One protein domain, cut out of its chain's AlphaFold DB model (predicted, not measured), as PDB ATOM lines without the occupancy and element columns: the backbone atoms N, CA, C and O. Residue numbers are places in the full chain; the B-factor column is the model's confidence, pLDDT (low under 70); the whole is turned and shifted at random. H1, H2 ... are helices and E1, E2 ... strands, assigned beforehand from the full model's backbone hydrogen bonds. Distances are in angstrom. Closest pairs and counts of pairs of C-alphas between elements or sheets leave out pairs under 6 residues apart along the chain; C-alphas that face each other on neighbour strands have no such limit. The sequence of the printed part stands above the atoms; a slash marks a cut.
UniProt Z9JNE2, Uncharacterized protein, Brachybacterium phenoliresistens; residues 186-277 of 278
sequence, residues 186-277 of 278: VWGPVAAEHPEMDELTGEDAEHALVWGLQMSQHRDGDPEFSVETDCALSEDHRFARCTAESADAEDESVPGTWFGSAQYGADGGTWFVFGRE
ATOM      1  N   VAL A 186     -29.014   4.195 -54.220       76.81
ATOM      2  CA  VAL A 186     -30.465   4.175 -54.041       76.81
ATOM      3  C   VAL A 186     -30.971   5.547 -53.606       76.81
ATOM      4  O   VAL A 186     -30.309   6.257 -52.846       76.81
ATOM      5  N   TRP A 187     -32.143   5.924 -54.113       78.62
ATOM      6  CA  TRP A 187     -32.862   7.138 -53.722       78.62
ATOM      7  C   TRP A 187     -34.058   6.749 -52.885       78.62
ATOM      8  O   TRP A 187     -34.810   5.875 -53.293       78.62
ATOM      9  N   GLY A 188     -34.249   7.420 -51.761       76.00
ATOM     10  CA  GLY A 188     -35.399   7.219 -50.896       76.00
ATOM     11  C   GLY A 188     -36.093   8.538 -50.604       76.00
ATOM     12  O   GLY A 188     -35.410   9.463 -50.147       76.00
ATOM     13  N   PRO A 189     -37.412   8.661 -50.833       76.12
ATOM     14  CA  PRO A 189     -38.160   9.752 -50.232       76.12
ATOM     15  C   PRO A 189     -38.100   9.626 -48.714       76.12
ATOM     16  O   PRO A 189     -38.186   8.518 -48.181       76.12
ATOM     17  N   VAL A 190     -37.980  10.755 -48.019       74.56
ATOM     18  CA  VAL A 190     -38.230  10.764 -46.581       74.56
ATOM     19  C   VAL A 190     -39.734  10.632 -46.380       74.56
ATOM     20  O   VAL A 190     -40.512  11.445 -46.888       74.56
ATOM     21  N   ALA A 191     -40.137   9.579 -45.671       63.28
ATOM     22  CA  ALA A 191     -41.515   9.319 -45.288       63.28
ATOM     23  C   ALA A 191     -41.935  10.267 -44.149       63.28
ATOM     24  O   ALA A 191     -42.195   9.804 -43.044       63.28
ATOM     25  N   ALA A 192     -41.937  11.586 -44.360       55.44
ATOM     26  CA  ALA A 192     -42.270  12.516 -43.292       55.44
ATOM     27  C   ALA A 192     -43.102  13.721 -43.722       55.44
ATOM     28  O   ALA A 192     -42.902  14.346 -44.762       55.44
ATOM     29  N   GLU A 193     -43.954  14.102 -42.775       55.34
ATOM     30  CA  GLU A 193     -44.630  15.389 -42.612       55.34
ATOM     31  C   GLU A 193     -43.644  16.563 -42.381       55.34
ATOM     32  O   GLU A 193     -44.079  17.694 -42.160       55.34
ATOM     33  N   HIS A 194     -42.328  16.301 -42.429       56.81
ATOM     34  CA  HIS A 194     -41.225  17.207 -42.105       56.81
ATOM     35  C   HIS A 194     -40.479  17.649 -43.376       56.81
ATOM     36  O   HIS A 194     -39.589  16.943 -43.857       56.81
ATOM     37  N   PRO A 195     -40.827  18.810 -43.961       62.62
ATOM     38  CA  PRO A 195     -40.183  19.288 -45.179       62.62
ATOM     39  C   PRO A 195     -38.765  19.826 -44.941       62.62
ATOM     40  O   PRO A 195     -38.012  19.963 -45.905       62.62
ATOM     41  N   GLU A 196     -38.378  20.141 -43.698       81.19
ATOM     42  CA  GLU A 196     -37.134  20.860 -43.394       81.19
ATOM     43  C   GLU A 196     -36.003  19.921 -42.934       81.19
ATOM     44  O   GLU A 196     -36.187  19.047 -42.089       81.19
ATOM     45  N   MET A 197     -34.798  20.106 -43.491       82.56
ATOM     46  CA  MET A 197     -33.639  19.238 -43.217       82.56
ATOM     47  C   MET A 197     -33.236  19.168 -41.737       82.56
ATOM     48  O   MET A 197     -32.710  18.153 -41.296       82.56
ATOM     49  N   ASP A 198     -33.429  20.242 -40.972       85.75
ATOM     50  CA  ASP A 198     -33.078  20.307 -39.551       85.75
ATOM     51  C   ASP A 198     -34.065  19.559 -38.644       85.75
ATOM     52  O   ASP A 198     -33.773  19.365 -37.464       85.75
ATOM     53  N   GLU A 199     -35.176  19.065 -39.190       88.19
ATOM     54  CA  GLU A 199     -36.135  18.217 -38.480       88.19
ATOM     55  C   GLU A 199     -35.931  16.714 -38.740       88.19
ATOM     56  O   GLU A 199     -36.568  15.902 -38.075       88.19
ATOM     57  N   LEU A 200     -35.026  16.330 -39.653       88.56
ATOM     58  CA  LEU A 200     -34.780  14.921 -39.983       88.56
ATOM     59  C   LEU A 200     -34.232  14.126 -38.792       88.56
ATOM     60  O   LEU A 200     -33.407  14.604 -38.010       88.56
ATOM     61  N   THR A 201     -34.628  12.860 -38.722       91.25
ATOM     62  CA  THR A 201     -34.233  11.891 -37.699       91.25
ATOM     63  C   THR A 201     -33.511  10.676 -38.299       91.25
ATOM     64  O   THR A 201     -33.461  10.479 -39.514       91.25
ATOM     65  N   GLY A 202     -32.916   9.836 -37.443       89.25
ATOM     66  CA  GLY A 202     -32.351   8.551 -37.883       89.25
ATOM     67  C   GLY A 202     -33.402   7.641 -38.527       89.25
ATOM     68  O   GLY A 202     -33.119   7.030 -39.551       89.25
ATOM     69  N   GLU A 203     -34.623   7.642 -37.988       90.50
ATOM     70  CA  GLU A 203     -35.777   6.895 -38.510       90.50
ATOM     71  C   GLU A 203     -36.183   7.382 -39.914       90.50
ATOM     72  O   GLU A 203     -36.454   6.575 -40.798       90.50
ATOM     73  N   ASP A 204     -36.112   8.690 -40.181       89.75
ATOM     74  CA  ASP A 204     -36.361   9.248 -41.519       89.75
ATOM     75  C   ASP A 204     -35.354   8.746 -42.561       89.75
ATOM     76  O   ASP A 204     -35.721   8.387 -43.685       89.75
ATOM     77  N   ALA A 205     -34.070   8.712 -42.191       90.12
ATOM     78  CA  ALA A 205     -33.024   8.154 -43.040       90.12
ATOM     79  C   ALA A 205     -33.200   6.641 -43.229       90.12
ATOM     80  O   ALA A 205     -32.964   6.128 -44.322       90.12
ATOM     81  N   GLU A 206     -33.644   5.942 -42.188       91.06
ATOM     82  CA  GLU A 206     -33.942   4.517 -42.227       91.06
ATOM     83  C   GLU A 206     -35.059   4.205 -43.223       91.06
ATOM     84  O   GLU A 206     -34.849   3.454 -44.177       91.06
ATOM     85  N   HIS A 207     -36.209   4.863 -43.076       88.75
ATOM     86  CA  HIS A 207     -37.341   4.721 -43.986       88.75
ATOM     87  C   HIS A 207     -36.952   5.044 -45.432       88.75
ATOM     88  O   HIS A 207     -37.302   4.296 -46.349       88.75
ATOM     89  N   ALA A 208     -36.171   6.110 -45.638       88.38
ATOM     90  CA  ALA A 208     -35.668   6.462 -46.958       88.38
ATOM     91  C   ALA A 208     -34.758   5.362 -47.539       88.38
ATOM     92  O   ALA A 208     -34.921   4.982 -48.700       88.38
ATOM     93  N   LEU A 209     -33.822   4.807 -46.760       90.00
ATOM     94  CA  LEU A 209     -32.953   3.729 -47.238       90.00
ATOM     95  C   LEU A 209     -33.761   2.481 -47.604       90.00
ATOM     96  O   LEU A 209     -33.575   1.940 -48.694       90.00
ATOM     97  N   VAL A 210     -34.674   2.052 -46.730       88.62
ATOM     98  CA  VAL A 210     -35.538   0.885 -46.960       88.62
ATOM     99  C   VAL A 210     -36.331   1.047 -48.256       88.62
ATOM    100  O   VAL A 210     -36.350   0.140 -49.089       88.62
ATOM    101  N   TRP A 211     -36.915   2.223 -48.484       83.56
ATOM    102  CA  TRP A 211     -37.626   2.524 -49.724       83.56
ATOM    103  C   TRP A 211     -36.728   2.541 -50.952       83.56
ATOM    104  O   TRP A 211     -37.106   1.997 -51.991       83.56
ATOM    105  N   GLY A 212     -35.532   3.120 -50.846       84.38
ATOM    106  CA  GLY A 212     -34.543   3.096 -51.920       84.38
ATOM    107  C   GLY A 212     -34.150   1.680 -52.324       84.38
ATOM    108  O   GLY A 212     -34.128   1.351 -53.514       84.38
ATOM    109  N   LEU A 213     -33.889   0.825 -51.337       84.56
ATOM    110  CA  LEU A 213     -33.569  -0.580 -51.561       84.56
ATOM    111  C   LEU A 213     -34.751  -1.316 -52.195       84.56
ATOM    112  O   LEU A 213     -34.573  -1.963 -53.228       84.56
ATOM    113  N   GLN A 214     -35.962  -1.141 -51.662       79.75
ATOM    114  CA  GLN A 214     -37.173  -1.756 -52.202       79.75
ATOM    115  C   GLN A 214     -37.415  -1.351 -53.667       79.75
ATOM    116  O   GLN A 214     -37.661  -2.203 -54.521       79.75
ATOM    117  N   MET A 215     -37.287  -0.064 -54.000       75.12
ATOM    118  CA  MET A 215     -37.423   0.424 -55.376       75.12
ATOM    119  C   MET A 215     -36.384  -0.164 -56.327       75.12
ATOM    120  O   MET A 215     -36.704  -0.454 -57.479       75.12
ATOM    121  N   SER A 216     -35.146  -0.344 -55.858       75.31
ATOM    122  CA  SER A 216     -34.084  -0.940 -56.675       75.31
ATOM    123  C   SER A 216     -34.362  -2.410 -57.023       75.31
ATOM    124  O   SER A 216     -33.934  -2.889 -58.076       75.31
ATOM    125  N   GLN A 217     -35.133  -3.092 -56.170       73.81
ATOM    126  CA  GLN A 217     -35.509  -4.502 -56.281       73.81
ATOM    127  C   GLN A 217     -36.815  -4.709 -57.073       73.81
ATOM    128  O   GLN A 217     -36.987  -5.731 -57.733       73.81
ATOM    129  N   HIS A 218     -37.738  -3.738 -57.057       67.62
ATOM    130  CA  HIS A 218     -39.102  -3.852 -57.605       67.62
ATOM    131  C   HIS A 218     -39.222  -3.859 -59.144       67.62
ATOM    132  O   HIS A 218     -40.252  -3.474 -59.701       67.62
ATOM    133  N   ARG A 219     -38.212  -4.345 -59.873       59.69
ATOM    134  CA  ARG A 219     -38.258  -4.406 -61.342       59.69
ATOM    135  C   ARG A 219     -39.376  -5.297 -61.904       59.69
ATOM    136  O   ARG A 219     -39.864  -4.977 -62.982       59.69
ATOM    137  N   ASP A 220     -39.828  -6.329 -61.181       55.09
ATOM    138  CA  ASP A 220     -40.720  -7.366 -61.745       55.09
ATOM    139  C   ASP A 220     -41.940  -7.773 -60.882       55.09
ATOM    140  O   ASP A 220     -42.597  -8.770 -61.181       55.09
ATOM    141  N   GLY A 221     -42.314  -6.983 -59.869       50.94
ATOM    142  CA  GLY A 221     -43.494  -7.250 -59.031       50.94
ATOM    143  C   GLY A 221     -43.218  -8.209 -57.864       50.94
ATOM    144  O   GLY A 221     -42.878  -9.369 -58.067       50.94
ATOM    145  N   ASP A 222     -43.363  -7.667 -56.651       60.56
ATOM    146  CA  ASP A 222     -43.290  -8.294 -55.319       60.56
ATOM    147  C   ASP A 222     -42.215  -9.360 -55.052       60.56
ATOM    148  O   ASP A 222     -42.485 -10.563 -55.101       60.56
ATOM    149  N   PRO A 223     -41.025  -8.942 -54.585       51.59
ATOM    150  CA  PRO A 223     -40.311  -9.695 -53.572       51.59
ATOM    151  C   PRO A 223     -40.865  -9.379 -52.173       51.59
ATOM    152  O   PRO A 223     -41.115  -8.223 -51.827       51.59
ATOM    153  N   GLU A 224     -40.991 -10.416 -51.343       64.19
ATOM    154  CA  GLU A 224     -41.014 -10.301 -49.882       64.19
ATOM    155  C   GLU A 224     -39.659  -9.726 -49.434       64.19
ATOM    156  O   GLU A 224     -38.732 -10.450 -49.082       64.19
ATOM    157  N   PHE A 225     -39.502  -8.408 -49.545       72.75
ATOM    158  CA  PHE A 225     -38.280  -7.711 -49.174       72.75
ATOM    159  C   PHE A 225     -38.300  -7.430 -47.672       72.75
ATOM    160  O   PHE A 225     -39.073  -6.601 -47.196       72.75
ATOM    161  N   SER A 226     -37.453  -8.138 -46.924       82.00
ATOM    162  CA  SER A 226     -37.224  -7.892 -45.502       82.00
ATOM    163  C   SER A 226     -35.779  -7.459 -45.313       82.00
ATOM    164  O   SER A 226     -34.857  -8.259 -45.481       82.00
ATOM    165  N   VAL A 227     -35.597  -6.193 -44.954       88.25
ATOM    166  CA  VAL A 227     -34.308  -5.619 -44.580       88.25
ATOM    167  C   VAL A 227     -34.410  -5.093 -43.155       88.25
ATOM    168  O   VAL A 227     -35.407  -4.472 -42.796       88.25
ATOM    169  N   GLU A 228     -33.391  -5.359 -42.349       90.56
ATOM    170  CA  GLU A 228     -33.194  -4.687 -41.069       90.56
ATOM    171  C   GLU A 228     -32.196  -3.555 -41.283       90.56
ATOM    172  O   GLU A 228     -31.150  -3.742 -41.915       90.56
ATOM    173  N   THR A 229     -32.531  -2.370 -40.794       92.12
ATOM    174  CA  THR A 229     -31.722  -1.169 -40.969       92.12
ATOM    175  C   THR A 229     -31.464  -0.489 -39.631       92.12
ATOM    176  O   THR A 229     -32.240  -0.618 -38.696       92.12
ATOM    177  N   ASP A 230     -30.334   0.202 -39.527       94.00
ATOM    178  CA  ASP A 230     -30.019   1.073 -38.391       94.00
ATOM    179  C   ASP A 230     -29.280   2.291 -38.928       94.00
ATOM    180  O   ASP A 230     -28.259   2.143 -39.605       94.00
ATOM    181  N   CYS A 231     -29.813   3.485 -38.683       93.88
ATOM    182  CA  CYS A 231     -29.335   4.727 -39.279       93.88
ATOM    183  C   CYS A 231     -29.005   5.782 -38.223       93.88
ATOM    184  O   CYS A 231     -29.799   6.101 -37.341       93.88
ATOM    185  N   ALA A 232     -27.846   6.418 -38.387       92.38
ATOM    186  CA  ALA A 232     -27.418   7.568 -37.605       92.38
ATOM    187  C   ALA A 232     -27.206   8.790 -38.508       92.38
ATOM    188  O   ALA A 232     -26.548   8.700 -39.549       92.38
ATOM    189  N   LEU A 233     -27.723   9.946 -38.085       90.50
ATOM    190  CA  LEU A 233     -27.507  11.227 -38.758       90.50
ATOM    191  C   LEU A 233     -26.265  11.962 -38.238       90.50
ATOM    192  O   LEU A 233     -25.835  11.792 -37.094       90.50
ATOM    193  N   SER A 234     -25.695  12.816 -39.088       87.50
ATOM    194  CA  SER A 234     -24.749  13.855 -38.682       87.50
ATOM    195  C   SER A 234     -25.435  14.920 -37.819       87.50
ATOM    196  O   SER A 234     -26.649  15.081 -37.867       87.50
ATOM    197  N   GLU A 235     -24.656  15.700 -37.062       87.50
ATOM    198  CA  GLU A 235     -25.188  16.775 -36.199       87.50
ATOM    199  C   GLU A 235     -25.966  17.859 -36.966       87.50
ATOM    200  O   GLU A 235     -26.819  18.523 -36.391       87.50
ATOM    201  N   ASP A 236     -25.662  18.062 -38.251       85.75
ATOM    202  CA  ASP A 236     -26.361  19.007 -39.128       85.75
ATOM    203  C   ASP A 236     -27.488  18.360 -39.947       85.75
ATOM    204  O   ASP A 236     -28.053  19.019 -40.819       85.75
ATOM    205  N   HIS A 237     -27.779  17.079 -39.692       88.12
ATOM    206  CA  HIS A 237     -28.831  16.271 -40.316       88.12
ATOM    207  C   HIS A 237     -28.699  16.113 -41.843       88.12
ATOM    208  O   HIS A 237     -29.597  15.615 -42.520       88.12
ATOM    209  N   ARG A 238     -27.558  16.505 -42.424       85.88
ATOM    210  CA  ARG A 238     -27.327  16.451 -43.878       85.88
ATOM    211  C   ARG A 238     -26.799  15.119 -44.369       85.88
ATOM    212  O   ARG A 238     -26.881  14.843 -45.568       85.88
ATOM    213  N   PHE A 239     -26.223  14.325 -43.479       87.56
ATOM    214  CA  PHE A 239     -25.615  13.052 -43.816       87.56
ATOM    215  C   PHE A 239     -26.176  11.958 -42.926       87.56
ATOM    216  O   PHE A 239     -26.390  12.167 -41.736       87.56
ATOM    217  N   ALA A 240     -26.373  10.786 -43.512       91.38
ATOM    218  CA  ALA A 240     -26.752   9.580 -42.805       91.38
ATOM    219  C   ALA A 240     -25.659   8.528 -42.979       91.38
ATOM    220  O   ALA A 240     -25.036   8.427 -44.038       91.38
ATOM    221  N   ARG A 241     -25.453   7.707 -41.959       92.50
ATOM    222  CA  ARG A 241     -24.777   6.423 -42.092       92.50
ATOM    223  C   ARG A 241     -25.727   5.359 -41.596       92.50
ATOM    224  O   ARG A 241     -26.164   5.423 -40.455       92.50
ATOM    225  N   CYS A 242     -25.987   4.395 -42.453       94.12
ATOM    226  CA  CYS A 242     -26.889   3.304 -42.183       94.12
ATOM    227  C   CYS A 242     -26.166   1.970 -42.323       94.12
ATOM    228  O   CYS A 242     -25.283   1.829 -43.169       94.12
ATOM    229  N   THR A 243     -26.550   0.980 -41.538       94.38
ATOM    230  CA  THR A 243     -26.288  -0.428 -41.839       94.38
ATOM    231  C   THR A 243     -27.572  -1.065 -42.329       94.38
ATOM    232  O   THR A 243     -28.636  -0.748 -41.813       94.38
ATOM    233  N   ALA A 244     -27.473  -1.929 -43.334       92.81
ATOM    234  CA  ALA A 244     -28.581  -2.737 -43.823       92.81
ATOM    235  C   ALA A 244     -28.188  -4.213 -43.762       92.81
ATOM    236  O   ALA A 244     -27.054  -4.556 -44.112       92.81
ATOM    237  N   GLU A 245     -29.117  -5.073 -43.364       92.00
ATOM    238  CA  GLU A 245     -28.989  -6.529 -43.363       92.00
ATOM    239  C   GLU A 245     -30.202  -7.140 -44.071       92.00
ATOM    240  O   GLU A 245     -31.341  -6.771 -43.804       92.00
ATOM    241  N   SER A 246     -29.967  -8.058 -45.010       85.69
ATOM    242  CA  SER A 246     -31.044  -8.780 -45.695       85.69
ATOM    243  C   SER A 246     -31.446 -10.001 -44.878       85.69
ATOM    244  O   SER A 246     -30.578 -10.753 -44.428       85.69
ATOM    245  N   ALA A 247     -32.750 -10.254 -44.751       82.75
ATOM    246  CA  ALA A 247     -33.235 -11.531 -44.228       82.75
ATOM    247  C   ALA A 247     -32.883 -12.708 -45.160       82.75
ATOM    248  O   ALA A 247     -32.754 -13.847 -44.704       82.75
ATOM    249  N   ASP A 248     -32.709 -12.435 -46.458       81.12
ATOM    250  CA  ASP A 248     -32.203 -13.393 -47.435       81.12
ATOM    251  C   ASP A 248     -30.680 -13.273 -47.552       81.12
ATOM    252  O   ASP A 248     -30.145 -12.305 -48.102       81.12
ATOM    253  N   ALA A 249     -29.977 -14.278 -47.033       74.19
ATOM    254  CA  ALA A 249     -28.520 -14.334 -47.044       74.19
ATOM    255  C   ALA A 249     -27.916 -14.497 -48.453       74.19
ATOM    256  O   ALA A 249     -26.704 -14.336 -48.599       74.19
ATOM    257  N   GLU A 250     -28.713 -14.849 -49.471       79.94
ATOM    258  CA  GLU A 250     -28.234 -14.987 -50.852       79.94
ATOM    259  C   GLU A 250     -28.217 -13.652 -51.613       79.94
ATOM    260  O   GLU A 250     -27.532 -13.536 -52.633       79.94
ATOM    261  N   ASP A 251     -28.912 -12.625 -51.114       77.88
ATOM    262  CA  ASP A 251     -28.914 -11.301 -51.726       77.88
ATOM    263  C   ASP A 251     -27.741 -10.451 -51.226       77.88
ATOM    264  O   ASP A 251     -27.819  -9.725 -50.237       77.88
ATOM    265  N   GLU A 252     -26.626 -10.510 -51.949       80.19
ATOM    266  CA  GLU A 252     -25.440  -9.707 -51.643       80.19
ATOM    267  C   GLU A 252     -25.610  -8.212 -51.972       80.19
ATOM    268  O   GLU A 252     -24.710  -7.426 -51.657       80.19
ATOM    269  N   SER A 253     -26.713  -7.784 -52.605       77.44
ATOM    270  CA  SER A 253     -26.910  -6.395 -53.054       77.44
ATOM    271  C   SER A 253     -27.317  -5.438 -51.926       77.44
ATOM    272  O   SER A 253     -26.997  -4.247 -51.990       77.44
ATOM    273  N   VAL A 254     -27.909  -5.972 -50.856       83.38
ATOM    274  CA  VAL A 254     -28.473  -5.211 -49.730       83.38
ATOM    275  C   VAL A 254     -27.492  -5.049 -48.559       83.38
ATOM    276  O   VAL A 254     -27.293  -3.907 -48.128       83.38
ATOM    277  N   PRO A 255     -26.835  -6.117 -48.046       89.94
ATOM    278  CA  PRO A 255     -26.106  -6.029 -46.790       89.94
ATOM    279  C   PRO A 255     -24.892  -5.106 -46.867       89.94
ATOM    280  O   PRO A 255     -24.050  -5.249 -47.756       89.94
ATOM    281  N   GLY A 256     -24.737  -4.194 -45.913       90.25
ATOM    282  CA  GLY A 256     -23.548  -3.346 -45.841       90.25
ATOM    283  C   GLY A 256     -23.765  -2.009 -45.152       90.25
ATOM    284  O   GLY A 256     -24.838  -1.715 -44.634       90.25
ATOM    285  N   THR A 257     -22.711  -1.191 -45.154       90.56
ATOM    286  CA  THR A 257     -22.790   0.205 -44.713       90.56
ATOM    287  C   THR A 257     -23.187   1.084 -45.893       90.56
ATOM    288  O   THR A 257     -22.569   1.030 -46.953       90.56
ATOM    289  N   TRP A 258     -24.206   1.908 -45.700       90.38
ATOM    290  CA  TRP A 258     -24.725   2.873 -46.654       90.38
ATOM    291  C   TRP A 258     -24.502   4.283 -46.119       90.38
ATOM    292  O   TRP A 258     -24.728   4.559 -44.943       90.38
ATOM    293  N   PHE A 259     -24.069   5.190 -46.982       87.06
ATOM    294  CA  PHE A 259     -23.890   6.596 -46.649       87.06
ATOM    295  C   PHE A 259     -24.891   7.438 -47.431       87.06
ATOM    296  O   PHE A 259     -24.872   7.442 -48.662       87.06
ATOM    297  N   GLY A 260     -25.762   8.127 -46.700       86.88
ATOM    298  CA  GLY A 260     -26.818   8.984 -47.213       86.88
ATOM    299  C   GLY A 260     -26.434  10.459 -47.207       86.88
ATOM    300  O   GLY A 260     -25.730  10.919 -46.309       86.88
ATOM    301  N   SER A 261     -26.939  11.226 -48.170       85.12
ATOM    302  CA  SER A 261     -26.968  12.691 -48.110       85.12
ATOM    303  C   SER A 261     -28.386  13.188 -48.347       85.12
ATOM    304  O   SER A 261     -28.982  12.867 -49.382       85.12
ATOM    305  N   ALA A 262     -28.894  13.982 -47.405       85.69
ATOM    306  CA  ALA A 262     -30.180  14.648 -47.518       85.69
ATOM    307  C   ALA A 262     -30.119  15.750 -48.587       85.69
ATOM    308  O   ALA A 262     -29.169  16.537 -48.645       85.69
ATOM    309  N   GLN A 263     -31.144  15.821 -49.428       82.56
ATOM    310  CA  GLN A 263     -31.290  16.766 -50.530       82.56
ATOM    311  C   GLN A 263     -32.724  17.274 -50.611       82.56
ATOM    312  O   GLN A 263     -33.664  16.531 -50.347       82.56
ATOM    313  N   TYR A 264     -32.882  18.529 -51.028       78.94
ATOM    314  CA  TYR A 264     -34.186  19.038 -51.434       78.94
ATOM    315  C   TYR A 264     -34.485  18.562 -52.853       78.94
ATOM    316  O   TYR A 264     -33.662  18.741 -53.757       78.94
ATOM    317  N   GLY A 265     -35.651  17.956 -53.031       68.25
ATOM    318  CA  GLY A 265     -36.216  17.651 -54.331       68.25
ATOM    319  C   GLY A 265     -36.759  18.908 -55.005       68.25
ATOM    320  O   GLY A 265     -36.950  19.955 -54.382       68.25
ATOM    321  N   ALA A 266     -37.026  18.796 -56.305       60.62
ATOM    322  CA  ALA A 266     -37.678  19.853 -57.081       60.62
ATOM    323  C   ALA A 266     -39.091  20.175 -56.564       60.62
ATOM    324  O   ALA A 266     -39.591  21.284 -56.735       60.62
ATOM    325  N   ASP A 267     -39.715  19.201 -55.905       64.25
ATOM    326  CA  ASP A 267     -41.009  19.299 -55.244       64.25
ATOM    327  C   ASP A 267     -40.953  20.031 -53.895       64.25
ATOM    328  O   ASP A 267     -41.987  20.235 -53.271       64.25
ATOM    329  N   GLY A 268     -39.762  20.439 -53.442       73.31
ATOM    330  CA  GLY A 268     -39.550  21.031 -52.124       73.31
ATOM    331  C   GLY A 268     -39.529  20.010 -50.984       73.31
ATOM    332  O   GLY A 268     -39.265  20.399 -49.847       73.31
ATOM    333  N   GLY A 269     -39.758  18.724 -51.274       76.88
ATOM    334  CA  GLY A 269     -39.626  17.638 -50.313       76.88
ATOM    335  C   GLY A 269     -38.162  17.332 -50.006       76.88
ATOM    336  O   GLY A 269     -37.264  17.674 -50.779       76.88
ATOM    337  N   THR A 270     -37.908  16.670 -48.881       82.62
ATOM    338  CA  THR A 270     -36.567  16.200 -48.525       82.62
ATOM    339  C   THR A 270     -36.403  14.719 -48.878       82.62
ATOM    340  O   THR A 270     -37.293  13.899 -48.664       82.62
ATOM    341  N   TRP A 271     -35.251  14.376 -49.447       83.81
ATOM    342  CA  TRP A 271     -34.913  13.049 -49.961       83.81
ATOM    343  C   TRP A 271     -33.524  12.650 -49.484       83.81
ATOM    344  O   TRP A 271     -32.666  13.516 -49.320       83.81
ATOM    345  N   PHE A 272     -33.252  11.354 -49.353       87.31
ATOM    346  CA  PHE A 272     -31.884  10.864 -49.188       87.31
ATOM    347  C   PHE A 272     -31.377  10.180 -50.454       87.31
ATOM    348  O   PHE A 272     -32.081   9.418 -51.119       87.31
ATOM    349  N   VAL A 273     -30.103  10.426 -50.749       83.56
ATOM    350  CA  VAL A 273     -29.319   9.662 -51.722       83.56
ATOM    351  C   VAL A 273     -28.324   8.816 -50.964       83.56
ATOM    352  O   VAL A 273     -27.430   9.381 -50.335       83.56
ATOM    353  N   PHE A 274     -28.442   7.496 -51.058       85.75
ATOM    354  CA  PHE A 274     -27.525   6.563 -50.421       85.75
ATOM    355  C   PHE A 274     -26.571   5.934 -51.429       85.75
ATOM    356  O   PHE A 274     -26.984   5.489 -52.499       85.75
ATOM    357  N   GLY A 275     -25.296   5.847 -51.060       80.88
ATOM    358  CA  GLY A 275     -24.306   5.000 -51.721       80.88
ATOM    359  C   GLY A 275     -23.747   3.974 -50.742       80.88
ATOM    360  O   GLY A 275     -23.453   4.313 -49.595       80.88
ATOM    361  N   ARG A 276     -23.592   2.723 -51.178       85.12
ATOM    362  CA  ARG A 276     -22.998   1.663 -50.349       85.12
ATOM    363  C   ARG A 276     -21.471   1.766 -50.306       85.12
ATOM    364  O   ARG A 276     -20.830   2.046 -51.319       85.12
ATOM    365  N   GLU A 277     -20.892   1.511 -49.138       81.69
ATOM    366  CA  GLU A 277     -19.454   1.312 -48.948       81.69
ATOM    367  C   GLU A 277     -19.021  -0.014 -49.592       81.69
ATOM    368  O   GLU A 277     -19.636  -1.055 -49.343       81.69
TER     369      GLU A 277
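This is residues 186 to 277 of the 278 residues of an uncharacterized protein of Brachybacterium phenoliresistens (UniProt Z9JNE2). A strongly twisted sheet of five strands, curled like part of a barrel, wraps round the single helix H1, which fills its hollow face. The strands run side by side in the order E1, E5, E4, E3, E2, all antiparallel, and a long loop, residues 190 to 201, leads from E1 to the helix. The printed part has 92 residues, with one named helix and five named strands in the order E1, H1, E2, E3, E4, E5 along the chain; the class is mixed, helices and strands. The whole is compact, with a radius of gyration of the C-alphas of 12.8 A and spans of 37 by 25 by 18 A.

The printed part begins with strand E1, residues 186 to 189, 10.2 A long, whose C-alpha 186 is at (-30.465, 4.175, -54.041). Helix H1, residues 202 to 217, is 22.8 A long and starts with C-alpha 202 at (-32.351, 8.551, -37.883). Then come E2, residues 227 to 233, 19.1 A; E3, residues 239 to 246, 22.6 A; E4, residues 256 to 264, the longest strand at 25.4 A; and E5, residues 270 to 276, 20.0 A, which ends with C-alpha 276 at (-22.998, 1.663, -50.349).

E1 and E2 are the edge strands of the sheet, and they are apart. E1 and E5 are antiparallel at 159 degrees, with N 188 and O 272 3.0 A apart, within hydrogen-bond range. E5 and E4 form a hairpin at 152 degrees, with N 261 and O 273 at 2.9 A. E4 and E3, a hairpin at 138 degrees, have N 258 and O 242 at 2.8 A. E3 and E2, a hairpin at 164 degrees, have N 230 and O 243 at 3.0 A. E2, E3, E4 and E5 make a meander, each strand the antiparallel neighbour of the one before. H1 is on one face of the sheet, two layers in all, and the sheet curls round it. The closest C-alphas of H1 and E1 are those of Ala 208 and Gly 188, 4.0 A apart; those of H1 and E2 are Gly 202 and Ala 232, 5.0 A apart. In H1 every O i to N i+4 pair is within hydrogen-bond range.

The two C-alphas farthest apart, those of Asp 220 and Glu 235, are 38.4 A apart. The printed part has no cut. The link from E1 to H1 is long, with 12 residues; those from E2 to E3 and from E4 to E5 are tight. The mean pLDDT of the printed part is 80.9, and residues 191 to 195, 218 to 224 and 265 to 267 are under 70.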